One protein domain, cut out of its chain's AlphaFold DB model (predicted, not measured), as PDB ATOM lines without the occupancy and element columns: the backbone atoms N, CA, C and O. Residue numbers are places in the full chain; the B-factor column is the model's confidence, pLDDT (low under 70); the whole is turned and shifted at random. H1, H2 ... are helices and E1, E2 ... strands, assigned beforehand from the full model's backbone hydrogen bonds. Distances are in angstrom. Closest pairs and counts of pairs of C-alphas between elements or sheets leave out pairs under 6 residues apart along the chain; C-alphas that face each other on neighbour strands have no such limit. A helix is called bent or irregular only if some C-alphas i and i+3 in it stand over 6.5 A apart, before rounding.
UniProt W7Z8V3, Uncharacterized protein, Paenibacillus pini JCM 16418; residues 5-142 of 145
ATOM      1  N   ILE A   5     -30.537  -7.974  52.099       90.00
ATOM      2  CA  ILE A   5     -30.602  -6.707  51.355       90.00
ATOM      3  C   ILE A   5     -31.153  -6.892  49.935       90.00
ATOM      4  O   ILE A   5     -31.903  -6.050  49.456       90.00
ATOM      5  N   ALA A   6     -30.889  -8.031  49.284       90.38
ATOM      6  CA  ALA A   6     -31.408  -8.313  47.948       90.38
ATOM      7  C   ALA A   6     -32.945  -8.392  47.921       90.38
ATOM      8  O   ALA A   6     -33.563  -7.961  46.950       90.38
ATOM      9  N   LYS A   7     -33.586  -8.900  48.986       92.25
ATOM     10  CA  LYS A   7     -35.054  -8.887  49.110       92.25
ATOM     11  C   LYS A   7     -35.587  -7.459  49.253       92.25
ATOM     12  O   LYS A   7     -36.606  -7.130  48.649       92.25
ATOM     13  N   LEU A   8     -34.891  -6.611  50.014       92.88
ATOM     14  CA  LEU A   8     -35.250  -5.200  50.183       92.88
ATOM     15  C   LEU A   8     -35.088  -4.417  48.872       92.88
ATOM     16  O   LEU A   8     -35.999  -3.682  48.499       92.88
ATOM     17  N   ILE A   9     -33.986  -4.635  48.144       92.81
ATOM     18  CA  ILE A   9     -33.748  -4.052  46.816       92.81
ATOM     19  C   ILE A   9     -34.843  -4.495  45.854       92.81
ATOM     20  O   ILE A   9     -35.449  -3.638  45.235       92.81
ATOM     21  N   LYS A  10     -35.174  -5.791  45.779       94.69
ATOM     22  CA  LYS A  10     -36.269  -6.274  44.921       94.69
ATOM     23  C   LYS A  10     -37.603  -5.588  45.236       94.69
ATOM     24  O   LYS A  10     -38.349  -5.271  44.320       94.69
ATOM     25  N   ARG A  11     -37.918  -5.381  46.519       94.38
ATOM     26  CA  ARG A  11     -39.163  -4.711  46.929       94.38
ATOM     27  C   ARG A  11     -39.178  -3.232  46.533       94.38
ATOM     28  O   ARG A  11     -40.233  -2.727  46.178       94.38
ATOM     29  N   LYS A  12     -38.035  -2.548  46.629       95.00
ATOM     30  CA  LYS A  12     -37.919  -1.108  46.347       95.00
ATOM     31  C   LYS A  12     -37.698  -0.790  44.863       95.00
ATOM     32  O   LYS A  12     -38.172   0.235  44.396       95.00
ATOM     33  N   TYR A  13     -36.980  -1.659  44.161       96.19
ATOM     34  CA  TYR A  13     -36.536  -1.533  42.772       96.19
ATOM     35  C   TYR A  13     -36.811  -2.858  42.035       96.19
ATOM     36  O   TYR A  13     -35.879  -3.633  41.780       96.19
ATOM     37  N   PRO A  14     -38.083  -3.192  41.749       96.00
ATOM     38  CA  PRO A  14     -38.441  -4.430  41.053       96.00
ATOM     39  C   PRO A  14     -37.757  -4.574  39.683       96.00
ATOM     40  O   PRO A  14     -37.417  -5.686  39.284       96.00
ATOM     41  N   GLU A  15     -37.456  -3.467  39.005       96.12
ATOM     42  CA  GLU A  15     -36.686  -3.421  37.761       96.12
ATOM     43  C   GLU A  15     -35.306  -4.087  37.886       96.12
ATOM     44  O   GLU A  15     -34.838  -4.728  36.944       96.12
ATOM     45  N   ALA A  16     -34.668  -4.018  39.060       96.12
ATOM     46  CA  ALA A  16     -33.386  -4.676  39.302       96.12
ATOM     47  C   ALA A  16     -33.524  -6.204  39.296       96.12
ATOM     48  O   ALA A  16     -32.635  -6.911  38.819       96.12
ATOM     49  N   PHE A  17     -34.654  -6.720  39.788       95.06
ATOM     50  CA  PHE A  17     -34.964  -8.146  39.728       95.06
ATOM     51  C   PHE A  17     -35.291  -8.595  38.302       95.06
ATOM     52  O   PHE A  17     -34.837  -9.661  37.881       95.06
ATOM     53  N   GLU A  18     -36.011  -7.777  37.533       94.31
ATOM     54  CA  GLU A  18     -36.268  -8.070  36.121       94.31
ATOM     55  C   GLU A  18     -34.977  -8.071  35.295       94.31
ATOM     56  O   GLU A  18     -34.791  -8.950  34.453       94.31
ATOM     57  N   ALA A  19     -34.037  -7.162  35.568       93.88
ATOM     58  CA  ALA A  19     -32.712  -7.183  34.950       93.88
ATOM     59  C   ALA A  19     -31.940  -8.476  35.273       93.88
ATOM     60  O   ALA A  19     -31.366  -9.083  34.367       93.88
ATOM     61  N   ASP A  20     -31.989  -8.950  36.528       91.88
ATOM     62  CA  ASP A  20     -31.370 -10.224  36.923       91.88
ATOM     63  C   ASP A  20     -31.975 -11.424  36.186       91.88
ATOM     64  O   ASP A  20     -31.254 -12.271  35.653       91.88
ATOM     65  N   LYS A  21     -33.307 -11.481  36.110       88.81
ATOM     66  CA  LYS A  21     -34.030 -12.562  35.433       88.81
ATOM     67  C   LYS A  21     -33.765 -12.570  33.925       88.81
ATOM     68  O   LYS A  21     -33.555 -13.633  33.338       88.81
ATOM     69  N   ASN A  22     -33.762 -11.395  33.300       87.06
ATOM     70  CA  ASN A  22     -33.632 -11.262  31.851       87.06
ATOM     71  C   ASN A  22     -32.192 -11.403  31.348       87.06
ATOM     72  O   ASN A  22     -32.009 -11.639  30.156       87.06
ATOM     73  N   TYR A  23     -31.179 -11.304  32.216       84.19
ATOM     74  CA  TYR A  23     -29.778 -11.463  31.818       84.19
ATOM     75  C   TYR A  23     -29.534 -12.803  31.113       84.19
ATOM     76  O   TYR A  23     -29.068 -12.844  29.978       84.19
ATOM     77  N   VAL A  24     -29.944 -13.906  31.750       74.12
ATOM     78  CA  VAL A  24     -29.801 -15.250  31.170       74.12
ATOM     79  C   VAL A  24     -30.682 -15.401  29.936       74.12
ATOM     80  O   VAL A  24     -30.222 -15.974  28.957       74.12
ATOM     81  N   LYS A  25     -31.907 -14.850  29.946       74.12
ATOM     82  CA  LYS A  25     -32.833 -14.913  28.803       74.12
ATOM     83  C   LYS A  25     -32.201 -14.337  27.531       74.12
ATOM     84  O   LYS A  25     -32.196 -15.014  26.512       74.12
ATOM     85  N   LYS A  26     -31.597 -13.148  27.616       70.81
ATOM     86  CA  LYS A  26     -30.912 -12.504  26.482       70.81
ATOM     87  C   LYS A  26     -29.711 -13.304  25.986       70.81
ATOM     88  O   LYS A  26     -29.443 -13.320  24.791       70.81
ATOM     89  N   LEU A  27     -28.993 -13.972  26.890       68.62
ATOM     90  CA  LEU A  27     -27.898 -14.855  26.499       68.62
ATOM     91  C   LEU A  27     -28.425 -16.085  25.755       68.62
ATOM     92  O   LEU A  27     -27.876 -16.421  24.717       68.62
ATOM     93  N   VAL A  28     -29.506 -16.717  26.223       66.94
ATOM     94  CA  VAL A  28     -30.031 -17.964  25.628       66.94
ATOM     95  C   VAL A  28     -30.943 -17.776  24.416       66.94
ATOM     96  O   VAL A  28     -31.204 -18.744  23.709       66.94
ATOM     97  N   GLU A  29     -31.402 -16.553  24.140       67.00
ATOM     98  CA  GLU A  29     -32.009 -16.190  22.848       67.00
ATOM     99  C   GLU A  29     -31.003 -16.332  21.690       67.00
ATOM    100  O   GLU A  29     -31.394 -16.504  20.535       67.00
ATOM    101  N   ASN A  30     -29.701 -16.351  21.994       64.50
ATOM    102  CA  ASN A  30     -28.688 -16.799  21.054       64.50
ATOM    103  C   ASN A  30     -28.740 -18.335  20.924       64.50
ATOM    104  O   ASN A  30     -28.533 -19.063  21.900       64.50
ATOM    105  N   LYS A  31     -28.986 -18.826  19.698       64.06
ATOM    106  CA  LYS A  31     -29.136 -20.257  19.369       64.06
ATOM    107  C   LYS A  31     -27.985 -21.139  19.879       64.06
ATOM    108  O   LYS A  31     -28.208 -22.330  20.080       64.06
ATOM    109  N   LEU A  32     -26.798 -20.571  20.138       65.88
ATOM    110  CA  LEU A  32     -25.653 -21.282  20.724       65.88
ATOM    111  C   LEU A  32     -25.950 -21.947  22.080       65.88
ATOM    112  O   LEU A  32     -25.309 -22.937  22.415       65.88
ATOM    113  N   PHE A  33     -26.895 -21.424  22.864       68.56
ATOM    114  CA  PHE A  33     -27.093 -21.843  24.260       68.56
ATOM    115  C   PHE A  33     -28.435 -22.551  24.505       68.56
ATOM    116  O   PHE A  33     -28.816 -22.796  25.656       68.56
ATOM    117  N   LEU A  34     -29.160 -22.897  23.433       70.19
ATOM    118  CA  LEU A  34     -30.469 -23.558  23.509       70.19
ATOM    119  C   LEU A  34     -30.400 -24.896  24.256       70.19
ATOM    120  O   LEU A  34     -31.272 -25.178  25.080       70.19
ATOM    121  N   ASN A  35     -29.324 -25.659  24.044       78.38
ATOM    122  CA  ASN A  35     -29.142 -26.998  24.612       78.38
ATOM    123  C   ASN A  35     -28.581 -27.002  26.043       78.38
ATOM    124  O   ASN A  35     -28.454 -28.068  26.639       78.38
ATOM    125  N   MET A  36     -28.252 -25.838  26.614       80.44
ATOM    126  CA  MET A  36     -27.688 -25.777  27.962       80.44
ATOM    127  C   MET A  36     -28.746 -26.051  29.032       80.44
ATOM    128  O   MET A  36     -29.864 -25.516  29.004       80.44
ATOM    129  N   ASN A  37     -28.363 -26.822  30.041       82.31
ATOM    130  CA  ASN A  37     -29.175 -27.039  31.226       82.31
ATOM    131  C   ASN A  37     -29.167 -25.800  32.146       82.31
ATOM    132  O   ASN A  37     -28.435 -24.826  31.953       82.31
ATOM    133  N   VAL A  38     -30.017 -25.824  33.174       73.88
ATOM    134  CA  VAL A  38     -30.185 -24.694  34.104       73.88
ATOM    135  C   VAL A  38     -28.892 -24.312  34.842       73.88
ATOM    136  O   VAL A  38     -28.674 -23.133  35.120       73.88
ATOM    137  N   TYR A  39     -28.010 -25.273  35.131       75.25
ATOM    138  CA  TYR A  39     -26.749 -25.028  35.836       75.25
ATOM    139  C   TYR A  39     -25.691 -24.398  34.943       75.25
ATOM    140  O   TYR A  39     -24.965 -23.506  35.387       75.25
ATOM    141  N   GLU A  40     -25.617 -24.834  33.693       80.50
ATOM    142  CA  GLU A  40     -24.724 -24.253  32.696       80.50
ATOM    143  C   GLU A  40     -25.164 -22.815  32.383       80.50
ATOM    144  O   GLU A  40     -24.351 -21.893  32.381       80.50
ATOM    145  N   LYS A  41     -26.475 -22.582  32.231       75.69
ATOM    146  CA  LYS A  41     -27.044 -21.234  32.058       75.69
ATOM    147  C   LYS A  41     -26.754 -20.323  33.253       75.69
ATOM    148  O   LYS A  41     -26.482 -19.137  33.075       75.69
ATOM    149  N   ALA A  42     -26.778 -20.860  34.474       74.44
ATOM    150  CA  ALA A  42     -26.401 -20.113  35.673       74.44
ATOM    151  C   ALA A  42     -24.899 -19.772  35.717       74.44
ATOM    152  O   ALA A  42     -24.543 -18.726  36.255       74.44
ATOM    153  N   HIS A  43     -24.031 -20.610  35.140       83.50
ATOM    154  CA  HIS A  43     -22.599 -20.315  35.025       83.50
ATOM    155  C   HIS A  43     -22.310 -19.154  34.073       83.50
ATOM    156  O   HIS A  43     -21.372 -18.406  34.322       83.50
ATOM    157  N   LEU A  44     -23.131 -18.940  33.037       83.81
ATOM    158  CA  LEU A  44     -22.909 -17.861  32.063       83.81
ATOM    159  C   LEU A  44     -22.874 -16.463  32.690       83.81
ATOM    160  O   LEU A  44     -22.186 -15.579  32.187       83.81
ATOM    161  N   LYS A  45     -23.617 -16.251  33.782       88.06
ATOM    162  CA  LYS A  45     -23.619 -14.965  34.485       88.06
ATOM    163  C   LYS A  45     -22.535 -14.851  35.550       88.06
ATOM    164  O   LYS A  45     -22.337 -13.769  36.079       88.06
ATOM    165  N   PHE A  46     -21.857 -15.936  35.905       91.56
ATOM    166  CA  PHE A  46     -20.916 -15.940  37.019       91.56
ATOM    167  C   PHE A  46     -19.673 -15.109  36.676       91.56
ATOM    168  O   PHE A  46     -19.030 -15.327  35.653       91.56
ATOM    169  N   GLY A  47     -19.360 -14.122  37.513       94.38
ATOM    170  CA  GLY A  47     -18.319 -13.131  37.234       94.38
ATOM    171  C   GLY A  47     -18.749 -11.961  36.346       94.38
ATOM    172  O   GLY A  47     -17.904 -11.167  35.955       94.38
ATOM    173  N   ARG A  48     -20.041 -11.847  36.026       94.62
ATOM    174  CA  ARG A  48     -20.616 -10.768  35.209       94.62
ATOM    175  C   ARG A  48     -21.470  -9.822  36.046       94.62
ATOM    176  O   ARG A  48     -21.685 -10.051  37.243       94.62
ATOM    177  N   CYS A  49     -22.031  -8.798  35.413       96.00
ATOM    178  CA  CYS A  49     -23.066  -7.977  36.027       96.00
ATOM    179  C   CYS A  49     -24.252  -7.707  35.089       96.00
ATOM    180  O   CYS A  49     -24.146  -7.767  33.866       96.00
ATOM    181  N   SER A  50     -25.415  -7.412  35.670       95.56
ATOM    182  CA  SER A  50     -26.532  -6.791  34.949       95.56
ATOM    183  C   SER A  50     -26.819  -5.421  35.536       95.56
ATOM    184  O   SER A  50     -26.615  -5.203  36.728       95.56
ATOM    185  N   SER A  51     -27.319  -4.498  34.720       95.50
ATOM    186  CA  SER A  51     -27.644  -3.143  35.156       95.50
ATOM    187  C   SER A  51     -29.000  -2.692  34.633       95.50
ATOM    188  O   SER A  51     -29.376  -3.021  33.508       95.50
ATOM    189  N   THR A  52     -29.697  -1.873  35.413       96.25
ATOM    190  CA  THR A  52     -30.900  -1.157  34.975       96.25
ATOM    191  C   THR A  52     -30.925   0.243  35.555       96.25
ATOM    192  O   THR A  52     -30.446   0.467  36.665       96.25
ATOM    193  N   TYR A  53     -31.536   1.177  34.834       96.06
ATOM    194  CA  TYR A  53     -31.970   2.430  35.439       96.06
ATOM    195  C   TYR A  53     -33.138   2.159  36.379       96.06
ATOM    196  O   TYR A  53     -33.946   1.266  36.110       96.06
ATOM    197  N   THR A  54     -33.232   2.943  37.447       96.38
ATOM    198  CA  THR A  54     -34.466   3.040  38.218       96.38
ATOM    199  C   THR A  54     -35.586   3.626  37.361       96.38
ATOM    200  O   THR A  54     -35.316   4.309  36.371       96.38
ATOM    201  N   ILE A  55     -36.847   3.379  37.728       93.62
ATOM    202  CA  ILE A  55     -38.011   3.886  36.967       93.62
ATOM    203  C   ILE A  55     -37.958   5.414  36.788       93.62
ATOM    204  O   ILE A  55     -38.200   5.923  35.696       93.62
ATOM    205  N   ASP A  56     -37.568   6.138  37.838       94.00
ATOM    206  CA  ASP A  56     -37.380   7.597  37.831       94.00
ATOM    207  C   ASP A  56     -36.085   8.057  37.128       94.00
ATOM    208  O   ASP A  56     -35.805   9.251  37.062       94.00
ATOM    209  N   ARG A  57     -35.273   7.114  36.634       91.44
ATOM    210  CA  ARG A  57     -33.955   7.310  36.009       91.44
ATOM    211  C   ARG A  57     -32.933   8.056  36.869       91.44
ATOM    212  O   ARG A  57     -31.911   8.499  36.352       91.44
ATOM    213  N   SER A  58     -33.157   8.155  38.179       91.62
ATOM    214  CA  SER A  58     -32.243   8.852  39.086       91.62
ATOM    215  C   SER A  58     -31.005   8.028  39.446       91.62
ATOM    216  O   SER A  58     -30.016   8.586  39.921       91.62
ATOM    217  N   LYS A  59     -31.057   6.699  39.288       94.69
ATOM    218  CA  LYS A  59     -29.987   5.770  39.683       94.69
ATOM    219  C   LYS A  59     -29.841   4.643  38.670       94.69
ATOM    220  O   LYS A  59     -30.776   4.307  37.947       94.69
ATOM    221  N   VAL A  60     -28.671   4.015  38.691       96.19
ATOM    222  CA  VAL A  60     -28.432   2.718  38.058       96.19
ATOM    223  C   VAL A  60     -28.274   1.686  39.168       96.19
ATOM    224  O   VAL A  60     -27.473   1.875  40.082       96.19
ATOM    225  N   ILE A  61     -29.046   0.604  39.104       97.06
ATOM    226  CA  ILE A  61     -28.896  -0.553  39.985       97.06
ATOM    227  C   ILE A  61     -28.122  -1.623  39.228       97.06
ATOM    228  O   ILE A  61     -28.496  -1.974  38.107       97.06
ATOM    229  N   VAL A  62     -27.062  -2.144  39.847       97.62
ATOM    230  CA  VAL A  62     -26.201  -3.177  39.266       97.62
ATOM    231  C   VAL A  62     -26.262  -4.436  40.126       97.62
ATOM    232  O   VAL A  62     -25.991  -4.391  41.326       97.62
ATOM    233  N   ASN A  63     -26.608  -5.567  39.518       96.81
ATOM    234  CA  ASN A  63     -26.494  -6.881  40.140       96.81
ATOM    235  C   ASN A  63     -25.116  -7.461  39.818       96.81
ATOM    236  O   ASN A  63     -24.802  -7.671  38.649       96.81
ATOM    237  N   LEU A  64     -24.321  -7.751  40.846       97.06
ATOM    238  CA  LEU A  64     -23.000  -8.365  40.710       97.06
ATOM    239  C   LEU A  64     -23.100  -9.873  40.952       97.06
ATOM    240  O   LEU A  64     -23.607 -10.310  41.988       97.06
ATOM    241  N   TYR A  65     -22.601 -10.681  40.022       95.12
ATOM    242  CA  TYR A  65     -22.726 -12.138  40.079       95.12
ATOM    243  C   TYR A  65     -21.453 -12.816  40.593       95.12
ATOM    244  O   TYR A  65     -20.867 -13.655  39.915       95.12
ATOM    245  N   GLY A  66     -21.046 -12.474  41.817       94.25
ATOM    246  CA  GLY A  66     -19.905 -13.086  42.516       94.25
ATOM    247  C   GLY A  66     -20.258 -14.290  43.398       94.25
ATOM    248  O   GLY A  66     -19.413 -14.784  44.130       94.25
ATOM    249  N   GLN A  67     -21.507 -14.756  43.376       88.31
ATOM    250  CA  GLN A  67     -21.975 -15.882  44.185       88.31
ATOM    251  C   GLN A  67     -22.612 -16.944  43.286       88.31
ATOM    252  O   GLN A  67     -23.535 -16.635  42.526       88.31
ATOM    253  N   PHE A  68     -22.175 -18.198  43.415       82.38
ATOM    254  CA  PHE A  68     -22.794 -19.332  42.728       82.38
ATOM    255  C   PHE A  68     -23.598 -20.182  43.714       82.38
ATOM    256  O   PHE A  68     -23.055 -20.651  44.707       82.38
ATOM    257  N   ARG A  69     -24.889 -20.414  43.432       81.12
ATOM    258  CA  ARG A  69     -25.856 -21.067  44.349       81.12
ATOM    259  C   ARG A  69     -25.966 -20.351  45.711       81.12
ATOM    260  O   ARG A  69     -25.453 -19.254  45.899       81.12
ATOM    261  N   TYR A  70     -26.742 -20.909  46.635       78.62
ATOM    262  CA  TYR A  70     -26.947 -20.384  47.986       78.62
ATOM    263  C   TYR A  70     -27.144 -21.540  48.971       78.62
ATOM    264  O   TYR A  70     -27.589 -22.614  48.569       78.62
ATOM    265  N   GLY A  71     -26.841 -21.301  50.244       78.69
ATOM    266  CA  GLY A  71     -26.971 -22.269  51.332       78.69
ATOM    267  C   GLY A  71     -26.322 -21.736  52.607       78.69
ATOM    268  O   GLY A  71     -26.048 -20.540  52.699       78.69
ATOM    269  N   ARG A  72     -26.114 -22.600  53.602       78.38
ATOM    270  CA  ARG A  72     -25.552 -22.218  54.916       78.38
ATOM    271  C   ARG A  72     -24.387 -23.103  55.367       78.38
ATOM    272  O   ARG A  72     -23.833 -22.871  56.431       78.38
ATOM    273  N   ASP A  73     -24.031 -24.102  54.570       86.94
ATOM    274  CA  ASP A  73     -23.028 -25.132  54.860       86.94
ATOM    275  C   ASP A  73     -21.601 -24.728  54.476       86.94
ATOM    276  O   ASP A  73     -20.645 -25.318  54.969       86.94
ATOM    277  N   LYS A  74     -21.434 -23.730  53.602       86.75
ATOM    278  CA  LYS A  74     -20.118 -23.295  53.120       86.75
ATOM    279  C   LYS A  74     -20.115 -21.857  52.606       86.75
ATOM    280  O   LYS A  74     -21.154 -21.203  52.522       86.75
ATOM    281  N   ARG A  75     -18.933 -21.389  52.198       90.44
ATOM    282  CA  ARG A  75     -18.769 -20.158  51.418       90.44
ATOM    283  C   ARG A  75     -19.261 -20.368  49.981       90.44
ATOM    284  O   ARG A  75     -18.832 -21.292  49.295       90.44
ATOM    285  N   TYR A  76     -20.130 -19.471  49.534       90.44
ATOM    286  CA  TYR A  76     -20.679 -19.391  48.177       90.44
ATOM    287  C   TYR A  76     -20.188 -18.169  47.405       90.44
ATOM    288  O   TYR A  76     -20.288 -18.151  46.178       90.44
ATOM    289  N   THR A  77     -19.699 -17.147  48.107       93.75
ATOM    290  CA  THR A  77     -19.004 -16.031  47.467       93.75
ATOM    291  C   THR A  77     -17.680 -16.520  46.913       93.75
ATOM    292  O   THR A  77     -16.849 -17.078  47.632       93.75
ATOM    293  N   ASP A  78     -17.503 -16.291  45.625       95.94
ATOM    294  CA  ASP A  78     -16.267 -16.511  44.905       95.94
ATOM    295  C   ASP A  78     -15.618 -15.150  44.679       95.94
ATOM    296  O   ASP A  78     -16.193 -14.261  44.047       95.94
ATOM    297  N   TYR A  79     -14.446 -14.968  45.274       96.62
ATOM    298  CA  TYR A  79     -13.753 -13.688  45.288       96.62
ATOM    299  C   TYR A  79     -13.245 -13.280  43.909       96.62
ATOM    300  O   TYR A  79     -13.368 -12.110  43.551       96.62
ATOM    301  N   GLU A  80     -12.775 -14.228  43.101       97.25
ATOM    302  CA  GLU A  80     -12.328 -13.941  41.738       97.25
ATOM    303  C   GLU A  80     -13.506 -13.497  40.875       97.25
ATOM    304  O   GLU A  80     -13.429 -12.496  40.164       97.25
ATOM    305  N   LYS A  81     -14.645 -14.192  40.979       97.12
ATOM    306  CA  LYS A  81     -15.847 -13.809  40.226       97.12
ATOM    307  C   LYS A  81     -16.463 -12.520  40.739       97.12
ATOM    308  O   LYS A  81     -16.970 -11.730  39.947       97.12
ATOM    309  N   LEU A  82     -16.411 -12.264  42.042       97.69
ATOM    310  CA  LEU A  82     -16.823 -10.975  42.578       97.69
ATOM    311  C   LEU A  82     -15.957  -9.844  42.010       97.69
ATOM    312  O   LEU A  82     -16.511  -8.841  41.560       97.69
ATOM    313  N   ALA A  83     -14.635 -10.030  41.966       98.31
ATOM    314  CA  ALA A  83     -13.711  -9.077  41.369       98.31
ATOM    315  C   ALA A  83     -14.024  -8.845  39.881       98.31
ATOM    316  O   ALA A  83     -14.191  -7.697  39.476       98.31
ATOM    317  N   SER A  84     -14.215  -9.911  39.092       98.19
ATOM    318  CA  SER A  84     -14.598  -9.798  37.674       98.19
ATOM    319  C   SER A  84     -15.905  -9.020  37.477       98.19
ATOM    320  O   SER A  84     -15.989  -8.156  36.608       98.19
ATOM    321  N   ALA A  85     -16.917  -9.272  38.313       98.19
ATOM    322  CA  ALA A  85     -18.199  -8.577  38.221       98.19
ATOM    323  C   ALA A  85     -18.077  -7.083  38.571       98.19
ATOM    324  O   ALA A  85     -18.724  -6.244  37.939       98.19
ATOM    325  N   ILE A  86     -17.262  -6.742  39.576       98.38
ATOM    326  CA  ILE A  86     -16.974  -5.348  39.946       98.38
ATOM    327  C   ILE A  86     -16.199  -4.656  38.823       98.38
ATOM    328  O   ILE A  86     -16.531  -3.530  38.468       98.38
ATOM    329  N   GLU A  87     -15.206  -5.326  38.241       98.38
ATOM    330  CA  GLU A  87     -14.424  -4.798  37.125       98.38
ATOM    331  C   GLU A  87     -15.304  -4.516  35.897       98.38
ATOM    332  O   GLU A  87     -15.232  -3.436  35.310       98.38
ATOM    333  N   GLU A  88     -16.216  -5.430  35.555       97.94
ATOM    334  CA  GLU A  88     -17.202  -5.218  34.492       97.94
ATOM    335  C   GLU A  88     -18.102  -4.001  34.773       97.94
ATOM    336  O   GLU A  88     -18.323  -3.174  33.885       97.94
ATOM    337  N   MET A  89     -18.565  -3.842  36.018       98.06
ATOM    338  CA  MET A  89     -19.346  -2.676  36.439       98.06
ATOM    339  C   MET A  89     -18.546  -1.373  36.308       98.06
ATOM    340  O   MET A  89     -19.074  -0.397  35.775       98.06
ATOM    341  N   LEU A  90     -17.276  -1.358  36.726       98.12
ATOM    342  CA  LEU A  90     -16.404  -0.184  36.623       98.12
ATOM    343  C   LEU A  90     -16.170   0.219  35.162       98.12
ATOM    344  O   LEU A  90     -16.322   1.394  34.834       98.12
ATOM    345  N   ASN A  91     -15.932  -0.735  34.261       97.06
ATOM    346  CA  ASN A  91     -15.854  -0.443  32.825       97.06
ATOM    347  C   ASN A  91     -17.158   0.195  32.299       97.06
ATOM    348  O   ASN A  91     -17.129   1.121  31.487       97.06
ATOM    349  N   GLY A  92     -18.318  -0.261  32.783       96.00
ATOM    350  CA  GLY A  92     -19.611   0.358  32.482       96.00
ATOM    351  C   GLY A  92     -19.716   1.803  32.984       96.00
ATOM    352  O   GLY A  92     -20.225   2.669  32.267       96.00
ATOM    353  N   VAL A  93     -19.194   2.087  34.181       96.19
ATOM    354  CA  VAL A  93     -19.119   3.452  34.725       96.19
ATOM    355  C   VAL A  93     -18.219   4.339  33.860       96.19
ATOM    356  O   VAL A  93     -18.630   5.453  33.549       96.19
ATOM    357  N   ASP A  94     -17.075   3.844  33.370       95.62
ATOM    358  CA  ASP A  94     -16.183   4.612  32.479       95.62
ATOM    359  C   ASP A  94     -16.904   5.086  31.218       95.62
ATOM    360  O   ASP A  94     -16.733   6.220  30.768       95.62
ATOM    361  N   ILE A  95     -17.744   4.222  30.647       94.56
ATOM    362  CA  ILE A  95     -18.540   4.547  29.462       94.56
ATOM    363  C   ILE A  95     -19.559   5.650  29.775       94.56
ATOM    364  O   ILE A  95     -19.784   6.527  28.940       94.56
ATOM    365  N   LEU A  96     -20.187   5.620  30.953       92.88
ATOM    366  CA  LEU A  96     -21.145   6.647  31.372       92.88
ATOM    367  C   LEU A  96     -20.446   7.982  31.659       92.88
ATOM    368  O   LEU A  96     -20.919   9.026  31.221       92.88
ATOM    369  N   GLU A  97     -19.296   7.972  32.323       94.38
ATOM    370  CA  GLU A  97     -18.561   9.203  32.631       94.38
ATOM    371  C   GLU A  97     -18.012   9.877  31.368       94.38
ATOM    372  O   GLU A  97     -18.133  11.091  31.217       94.38
ATOM    373  N   LYS A  98     -17.543   9.096  30.384       95.25
ATOM    374  CA  LYS A  98     -17.178   9.609  29.047       95.25
ATOM    375  C   LYS A  98     -18.351  10.258  28.305       95.25
ATOM    376  O   LYS A  98     -18.132  11.084  27.425       95.25
ATOM    377  N   LYS A  99     -19.592   9.909  28.659       94.81
ATOM    378  CA  LYS A  99     -20.818  10.545  28.149       94.81
ATOM    379  C   LYS A  99     -21.243  11.776  28.962       94.81
ATOM    380  O   LYS A  99     -22.302  12.332  28.694       94.81
ATOM    381  N   GLY A 100     -20.442  12.201  29.940       94.94
ATOM    382  CA  GLY A 100     -20.664  13.408  30.737       94.94
ATOM    383  C   GLY A 100     -21.445  13.196  32.036       94.94
ATOM    384  O   GLY A 100     -21.724  14.166  32.740       94.94
ATOM    385  N   PHE A 101     -21.797  11.956  32.392       92.75
ATOM    386  CA  PHE A 101     -22.444  11.680  33.675       92.75
ATOM    387  C   PHE A 101     -21.423  11.725  34.818       92.75
ATOM    388  O   PHE A 101     -20.308  11.241  34.678       92.75
ATOM    389  N   ARG A 102     -21.806  12.262  35.981       92.69
ATOM    390  CA  ARG A 102     -21.001  12.174  37.211       92.69
ATOM    391  C   ARG A 102     -21.547  11.050  38.078       92.69
ATOM    392  O   ARG A 102     -22.689  11.139  38.530       92.69
ATOM    393  N   ILE A 103     -20.760   9.998  38.302       95.31
ATOM    394  CA  ILE A 103     -21.250   8.777  38.942       95.31
ATOM    395  C   ILE A 103     -20.665   8.625  40.349       95.31
ATOM    396  O   ILE A 103     -19.461   8.694  40.562       95.31
ATOM    397  N   LYS A 104     -21.538   8.367  41.329       97.00
ATOM    398  CA  LYS A 104     -21.152   7.942  42.679       97.00
ATOM    399  C   LYS A 104     -21.505   6.469  42.859       97.00
ATOM    400  O   LYS A 104     -22.667   6.097  42.699       97.00
ATOM    401  N   ILE A 105     -20.526   5.646  43.231       97.94
ATOM    402  CA  ILE A 105     -20.698   4.194  43.373       97.94
ATOM    403  C   ILE A 105     -20.944   3.835  44.840       97.94
ATOM    404  O   ILE A 105     -20.179   4.229  45.720       97.94
ATOM    405  N   GLY A 106     -22.009   3.079  45.110       97.12
ATOM    406  CA  GLY A 106     -22.350   2.594  46.446       97.12
ATOM    407  C   GLY A 106     -22.584   1.088  46.477       97.12
ATOM    408  O   GLY A 106     -23.288   0.564  45.617       97.12
ATOM    409  N   ILE A 107     -22.043   0.409  47.491       96.44
ATOM    410  CA  ILE A 107     -22.279  -1.016  47.758       96.44
ATOM    411  C   ILE A 107     -22.822  -1.228  49.179       96.44
ATOM    412  O   ILE A 107     -22.503  -0.451  50.083       96.44
ATOM    413  N   PRO A 108     -23.617  -2.282  49.427       94.88
ATOM    414  CA  PRO A 108     -23.966  -2.670  50.787       94.88
ATOM    415  C   PRO A 108     -22.716  -3.093  51.572       94.88
ATOM    416  O   PRO A 108     -21.926  -3.911  51.100       94.88
ATOM    417  N   TYR A 109     -22.563  -2.585  52.793       94.88
ATOM    418  CA  TYR A 109     -21.594  -3.115  53.747       94.88
ATOM    419  C   TYR A 109     -21.858  -4.611  53.979       94.88
ATOM    420  O   TYR A 109     -23.015  -5.035  54.074       94.88
ATOM    421  N   LYS A 110     -20.792  -5.419  54.036       93.12
ATOM    422  CA  LYS A 110     -20.861  -6.890  54.145       93.12
ATOM    423  C   LYS A 110     -21.598  -7.584  52.986       93.12
ATOM    424  O   LYS A 110     -22.134  -8.688  53.145       93.12
ATOM    425  N   MET A 111     -21.602  -6.976  51.794       94.00
ATOM    426  CA  MET A 111     -22.023  -7.644  50.557       94.00
ATOM    427  C   MET A 111     -21.247  -8.955  50.361       94.00
ATOM    428  O   MET A 111     -20.047  -9.014  50.602       94.00
ATOM    429  N   GLY A 112     -21.943 -10.027  49.973       89.88
ATOM    430  CA  GLY A 112     -21.331 -11.347  49.790       89.88
ATOM    431  C   GLY A 112     -20.858 -12.035  51.081       89.88
ATOM    432  O   GLY A 112     -20.324 -13.135  51.008       89.88
ATOM    433  N   CYS A 113     -21.056 -11.450  52.267       90.44
ATOM    434  CA  CYS A 113     -20.516 -12.020  53.505       90.44
ATOM    435  C   CYS A 113     -21.534 -12.897  54.240       90.44
ATOM    436  O   CYS A 113     -21.348 -14.099  54.331       90.44
ATOM    437  N   TYR A 114     -22.659 -12.330  54.685       86.44
ATOM    438  CA  TYR A 114     -23.631 -13.015  55.552       86.44
ATOM    439  C   TYR A 114     -24.171 -14.344  54.992       86.44
ATOM    440  O   TYR A 114     -23.693 -15.421  55.323       86.44
ATOM    441  N   ASN A 115     -25.175 -14.286  54.112       83.75
ATOM    442  CA  ASN A 115     -25.838 -15.490  53.592       83.75
ATOM    443  C   ASN A 115     -24.971 -16.293  52.607       83.75
ATOM    444  O   ASN A 115     -25.420 -17.319  52.109       83.75
ATOM    445  N   ALA A 116     -23.788 -15.790  52.260       86.19
ATOM    446  CA  ALA A 116     -22.910 -16.378  51.257       86.19
ATOM    447  C   ALA A 116     -21.545 -16.795  51.830       86.19
ATOM    448  O   ALA A 116     -20.695 -17.268  51.080       86.19
ATOM    449  N   GLY A 117     -21.332 -16.640  53.140       89.88
ATOM    450  CA  GLY A 117     -20.137 -17.076  53.865       89.88
ATOM    451  C   GLY A 117     -18.832 -16.370  53.482       89.88
ATOM    452  O   GLY A 117     -17.763 -16.915  53.740       89.88
ATOM    453  N   GLY A 118     -18.891 -15.218  52.811       92.06
ATOM    454  CA  GLY A 118     -17.704 -14.414  52.515       92.06
ATOM    455  C   GLY A 118     -17.160 -13.694  53.751       92.06
ATOM    456  O   GLY A 118     -17.883 -13.434  54.713       92.06
ATOM    457  N   ASP A 119     -15.884 -13.336  53.688       95.44
ATOM    458  CA  ASP A 119     -15.187 -12.511  54.667       95.44
ATOM    459  C   ASP A 119     -15.155 -11.066  54.167       95.44
ATOM    460  O   ASP A 119     -14.738 -10.788  53.040       95.44
ATOM    461  N   TRP A 120     -15.602 -10.136  55.009       96.38
ATOM    462  CA  TRP A 120     -15.628  -8.730  54.639       96.38
ATOM    463  C   TRP A 120     -14.235  -8.145  54.434       96.38
ATOM    464  O   TRP A 120     -14.095  -7.285  53.574       96.38
ATOM    465  N   ASN A 121     -13.212  -8.611  55.154       97.38
ATOM    466  CA  ASN A 121     -11.848  -8.125  54.959       97.38
ATOM    467  C   ASN A 121     -11.403  -8.392  53.515       97.38
ATOM    468  O   ASN A 121     -11.056  -7.451  52.806       97.38
ATOM    469  N   GLN A 122     -11.594  -9.629  53.046       97.62
ATOM    470  CA  GLN A 122     -11.316 -10.049  51.669       97.62
ATOM    471  C   GLN A 122     -12.153  -9.265  50.646       97.62
ATOM    472  O   GLN A 122     -11.629  -8.716  49.681       97.62
ATOM    473  N   VAL A 123     -13.470  -9.154  50.865       97.56
ATOM    474  CA  VAL A 123     -14.354  -8.403  49.954       97.56
ATOM    475  C   VAL A 123     -13.962  -6.924  49.885       97.56
ATOM    476  O   VAL A 123     -13.957  -6.336  48.806       97.56
ATOM    477  N   SER A 124     -13.640  -6.312  51.024       97.62
ATOM    478  CA  SER A 124     -13.262  -4.902  51.096       97.62
ATOM    479  C   SER A 124     -11.909  -4.635  50.442       97.62
ATOM    480  O   SER A 124     -11.757  -3.612  49.781       97.62
ATOM    481  N   GLU A 125     -10.959  -5.564  50.559       98.25
ATOM    482  CA  GLU A 125      -9.663  -5.492  49.891       98.25
ATOM    483  C   GLU A 125      -9.834  -5.490  48.371       98.25
ATOM    484  O   GLU A 125      -9.397  -4.541  47.724       98.25
ATOM    485  N   ILE A 126     -10.607  -6.436  47.825       98.31
ATOM    486  CA  ILE A 126     -10.943  -6.505  46.390       98.31
ATOM    487  C   ILE A 126     -11.581  -5.199  45.902       98.31
ATOM    488  O   ILE A 126     -11.195  -4.644  44.872       98.31
ATOM    489  N   VAL A 127     -12.569  -4.683  46.640       98.19
ATOM    490  CA  VAL A 127     -13.250  -3.425  46.295       98.19
ATOM    491  C   VAL A 127     -12.263  -2.255  46.293       98.19
ATOM    492  O   VAL A 127     -12.289  -1.437  45.374       98.19
ATOM    493  N   ASN A 128     -11.388  -2.176  47.294       98.12
ATOM    494  CA  ASN A 128     -10.410  -1.099  47.424       98.12
ATOM    495  C   ASN A 128      -9.316  -1.174  46.353       98.12
ATOM    496  O   ASN A 128      -8.923  -0.142  45.812       98.12
ATOM    497  N   GLU A 129      -8.829  -2.370  46.026       98.38
ATOM    498  CA  GLU A 129      -7.861  -2.594  44.951       98.38
ATOM    499  C   GLU A 129      -8.416  -2.170  43.597       98.38
ATOM    500  O   GLU A 129      -7.771  -1.401  42.883       98.38
ATOM    501  N   LEU A 130      -9.635  -2.600  43.266       98.44
ATOM    502  CA  LEU A 130     -10.289  -2.214  42.019       98.44
ATOM    503  C   LEU A 130     -10.621  -0.720  41.992       98.44
ATOM    504  O   LEU A 130     -10.418  -0.070  40.968       98.44
ATOM    505  N   GLY A 131     -11.048  -0.148  43.121       97.81
ATOM    506  CA  GLY A 131     -11.204   1.298  43.271       97.81
ATOM    507  C   GLY A 131      -9.910   2.045  42.939       97.81
ATOM    508  O   GLY A 131      -9.917   2.927  42.085       97.81
ATOM    509  N   ARG A 132      -8.772   1.641  43.523       98.31
ATOM    510  CA  ARG A 132      -7.454   2.233  43.220       98.31
ATOM    511  C   ARG A 132      -7.058   2.053  41.757       98.31
ATOM    512  O   ARG A 132      -6.674   3.031  41.123       98.31
ATOM    513  N   LYS A 133      -7.189   0.838  41.214       98.06
ATOM    514  CA  LYS A 133      -6.858   0.509  39.817       98.06
ATOM    515  C   LYS A 133      -7.605   1.404  38.824       98.06
ATOM    516  O   LYS A 133      -7.020   1.833  37.837       98.06
ATOM    517  N   TYR A 134      -8.873   1.696  39.101       97.06
ATOM    518  CA  TYR A 134      -9.731   2.529  38.254       97.06
ATOM    519  C   TYR A 134      -9.766   4.010  38.666       97.06
ATOM    520  O   TYR A 134     -10.515   4.783  38.076       97.06
ATOM    521  N   GLY A 135      -8.999   4.426  39.682       96.44
ATOM    522  CA  GLY A 135      -8.991   5.810  40.167       96.44
ATOM    523  C   GLY A 135     -10.334   6.273  40.750       96.44
ATOM    524  O   GLY A 135     -10.718   7.429  40.581       96.44
ATOM    525  N   ARG A 136     -11.076   5.381  41.415       94.62
ATOM    526  CA  ARG A 136     -12.439   5.613  41.912       94.62
ATOM    527  C   ARG A 136     -12.605   5.300  43.390       94.62
ATOM    528  O   ARG A 136     -12.044   4.346  43.922       94.62
ATOM    529  N   VAL A 137     -13.493   6.061  44.029       96.12
ATOM    530  CA  VAL A 137     -13.958   5.795  45.394       96.12
ATOM    531  C   VAL A 137     -15.264   5.004  45.345       96.12
ATOM    532  O   VAL A 137     -16.260   5.466  44.783       96.12
ATOM    533  N   ILE A 138     -15.268   3.828  45.971       97.94
ATOM    534  CA  ILE A 138     -16.458   2.990  46.144       97.94
ATOM    535  C   ILE A 138     -16.905   3.100  47.601       97.94
ATOM    536  O   ILE A 138     -16.180   2.727  48.519       97.94
ATOM    537  N   TYR A 139     -18.111   3.618  47.820       97.88
ATOM    538  CA  TYR A 139     -18.645   3.827  49.162       97.88
ATOM    539  C   TYR A 139     -19.366   2.570  49.644       97.88
ATOM    540  O   TYR A 139     -20.253   2.061  48.955       97.88
ATOM    541  N   SER A 140     -19.041   2.093  50.844       95.88
ATOM    542  CA  SER A 140     -19.833   1.057  51.509       95.88
ATOM    543  C   SER A 140     -20.857   1.695  52.449       95.88
ATOM    544  O   SER A 140     -20.542   2.630  53.182       95.88
ATOM    545  N   TYR A 141     -22.100   1.214  52.402       94.56
ATOM    546  CA  TYR A 141     -23.193   1.717  53.233       94.56
ATOM    547  C   TYR A 141     -23.714   0.617  54.144       94.56
ATOM    548  O   TYR A 141     -24.163  -0.434  53.680       94.56
ATOM    549  N   GLU A 142     -23.685   0.875  55.445       91.31
ATOM    550  CA  GLU A 142     -24.298   0.005  56.435       91.31
ATOM    551  C   GLU A 142     -25.787   0.328  56.569       91.31
ATOM    552  O   GLU A 142     -26.180   1.466  56.819       91.31
TER     553      GLU A 142
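Overview. This is residues 5 to 142 of the 145 residues of an uncharacterized protein of Paenibacillus pini JCM 16418 (UniProt W7Z8V3). A small two-stranded hairpin, E1 and E2, forms the core, with H2 packed on one face and the long helix H4 on the other. Beyond H4, H5 packs beside its first part and joins the parallel pair E3 and E4, while H1 and H3 stand crosswise near the two ends of H2. The 138 printed residues hold five named helices and four named strands, in the order H1 H2 H3 E1 E2 H4 E3 H5 E4, a mixed class with one antiparallel and one parallel two-stranded sheet. The whole is compact, with a radius of gyration of the C-alphas of 15.3 A and spans of 41 by 37 by 30 A.

Arrangement. E1, residues 49 to 53, and E2, residues 60 to 64, form an antiparallel hairpin, with N 52 and O 61 within hydrogen-bond range at 3.0 A. The closest C-alphas of E1 and H2, residues 14 to 28, are those of Thr 52 and Ala 16, 6.1 A apart. Those of E2 and H4, residues 79 to 98, are Leu 64 and Ala 85, 5.4 A apart. H4, with residues 79 to 87 alone, touches H5, residues 120 to 133, closest at Ala 83 and Ile 126, 6.3 A; they run the same way at a steep tilt of 36 degrees, only just past shallow. E3, residues 105 to 108, H5 and E4, residues 138 to 141, form a strand-helix-strand unit, two parallel neighbour strands with a helix between, whose crossover is right-handed; N 107 and O 139 are 2.8 A apart, within hydrogen-bond range. H2, with residues 24 to 28 alone, touches H3, residues 38 to 44, about perpendicular at 85 degrees, closest at C-alphas 24 and 41, 6.6 A. H1, residues 5 to 12, and H2 only just touch, only at the corner, with 3 pairs of C-alphas within 8 A, the closest those of Lys 10 and Phe 17, 5.7 A. Every O i to N i+4 pair is within hydrogen-bond range in H1, H3, H4 and H5, and 9 of 11 in H2.

Along the chain. H1 begins at C-alpha 5, (-30.602, -6.707, 51.355), and is 10.5 A long; H2 is 22.2 A and only just irregular, with C-alphas 21 and 24 6.6 A apart. H3 measures 10.2 A, E1 13.7 A and E2 12.6 A. H4, 28.6 A, begins at C-alpha 79, (-13.753, -13.688, 45.288). E3 is 10.6 A, H5 19.5 A, and E4, 9.9 A, ends at C-alpha 141, (-23.193, 1.717, 53.233).

Size, cuts and confidence. The C-alphas farthest apart, those of Asp 73 and Gly 100, are 45.5 A apart. The printed part has no cut. The links from E2 to H4 and from E3 to H5 are long. Residues 95 to 100, of which 95 to 98 belong to H4, stand free. Mean pLDDT of the printed part is 90.9; residues 27 to 33 are under 70.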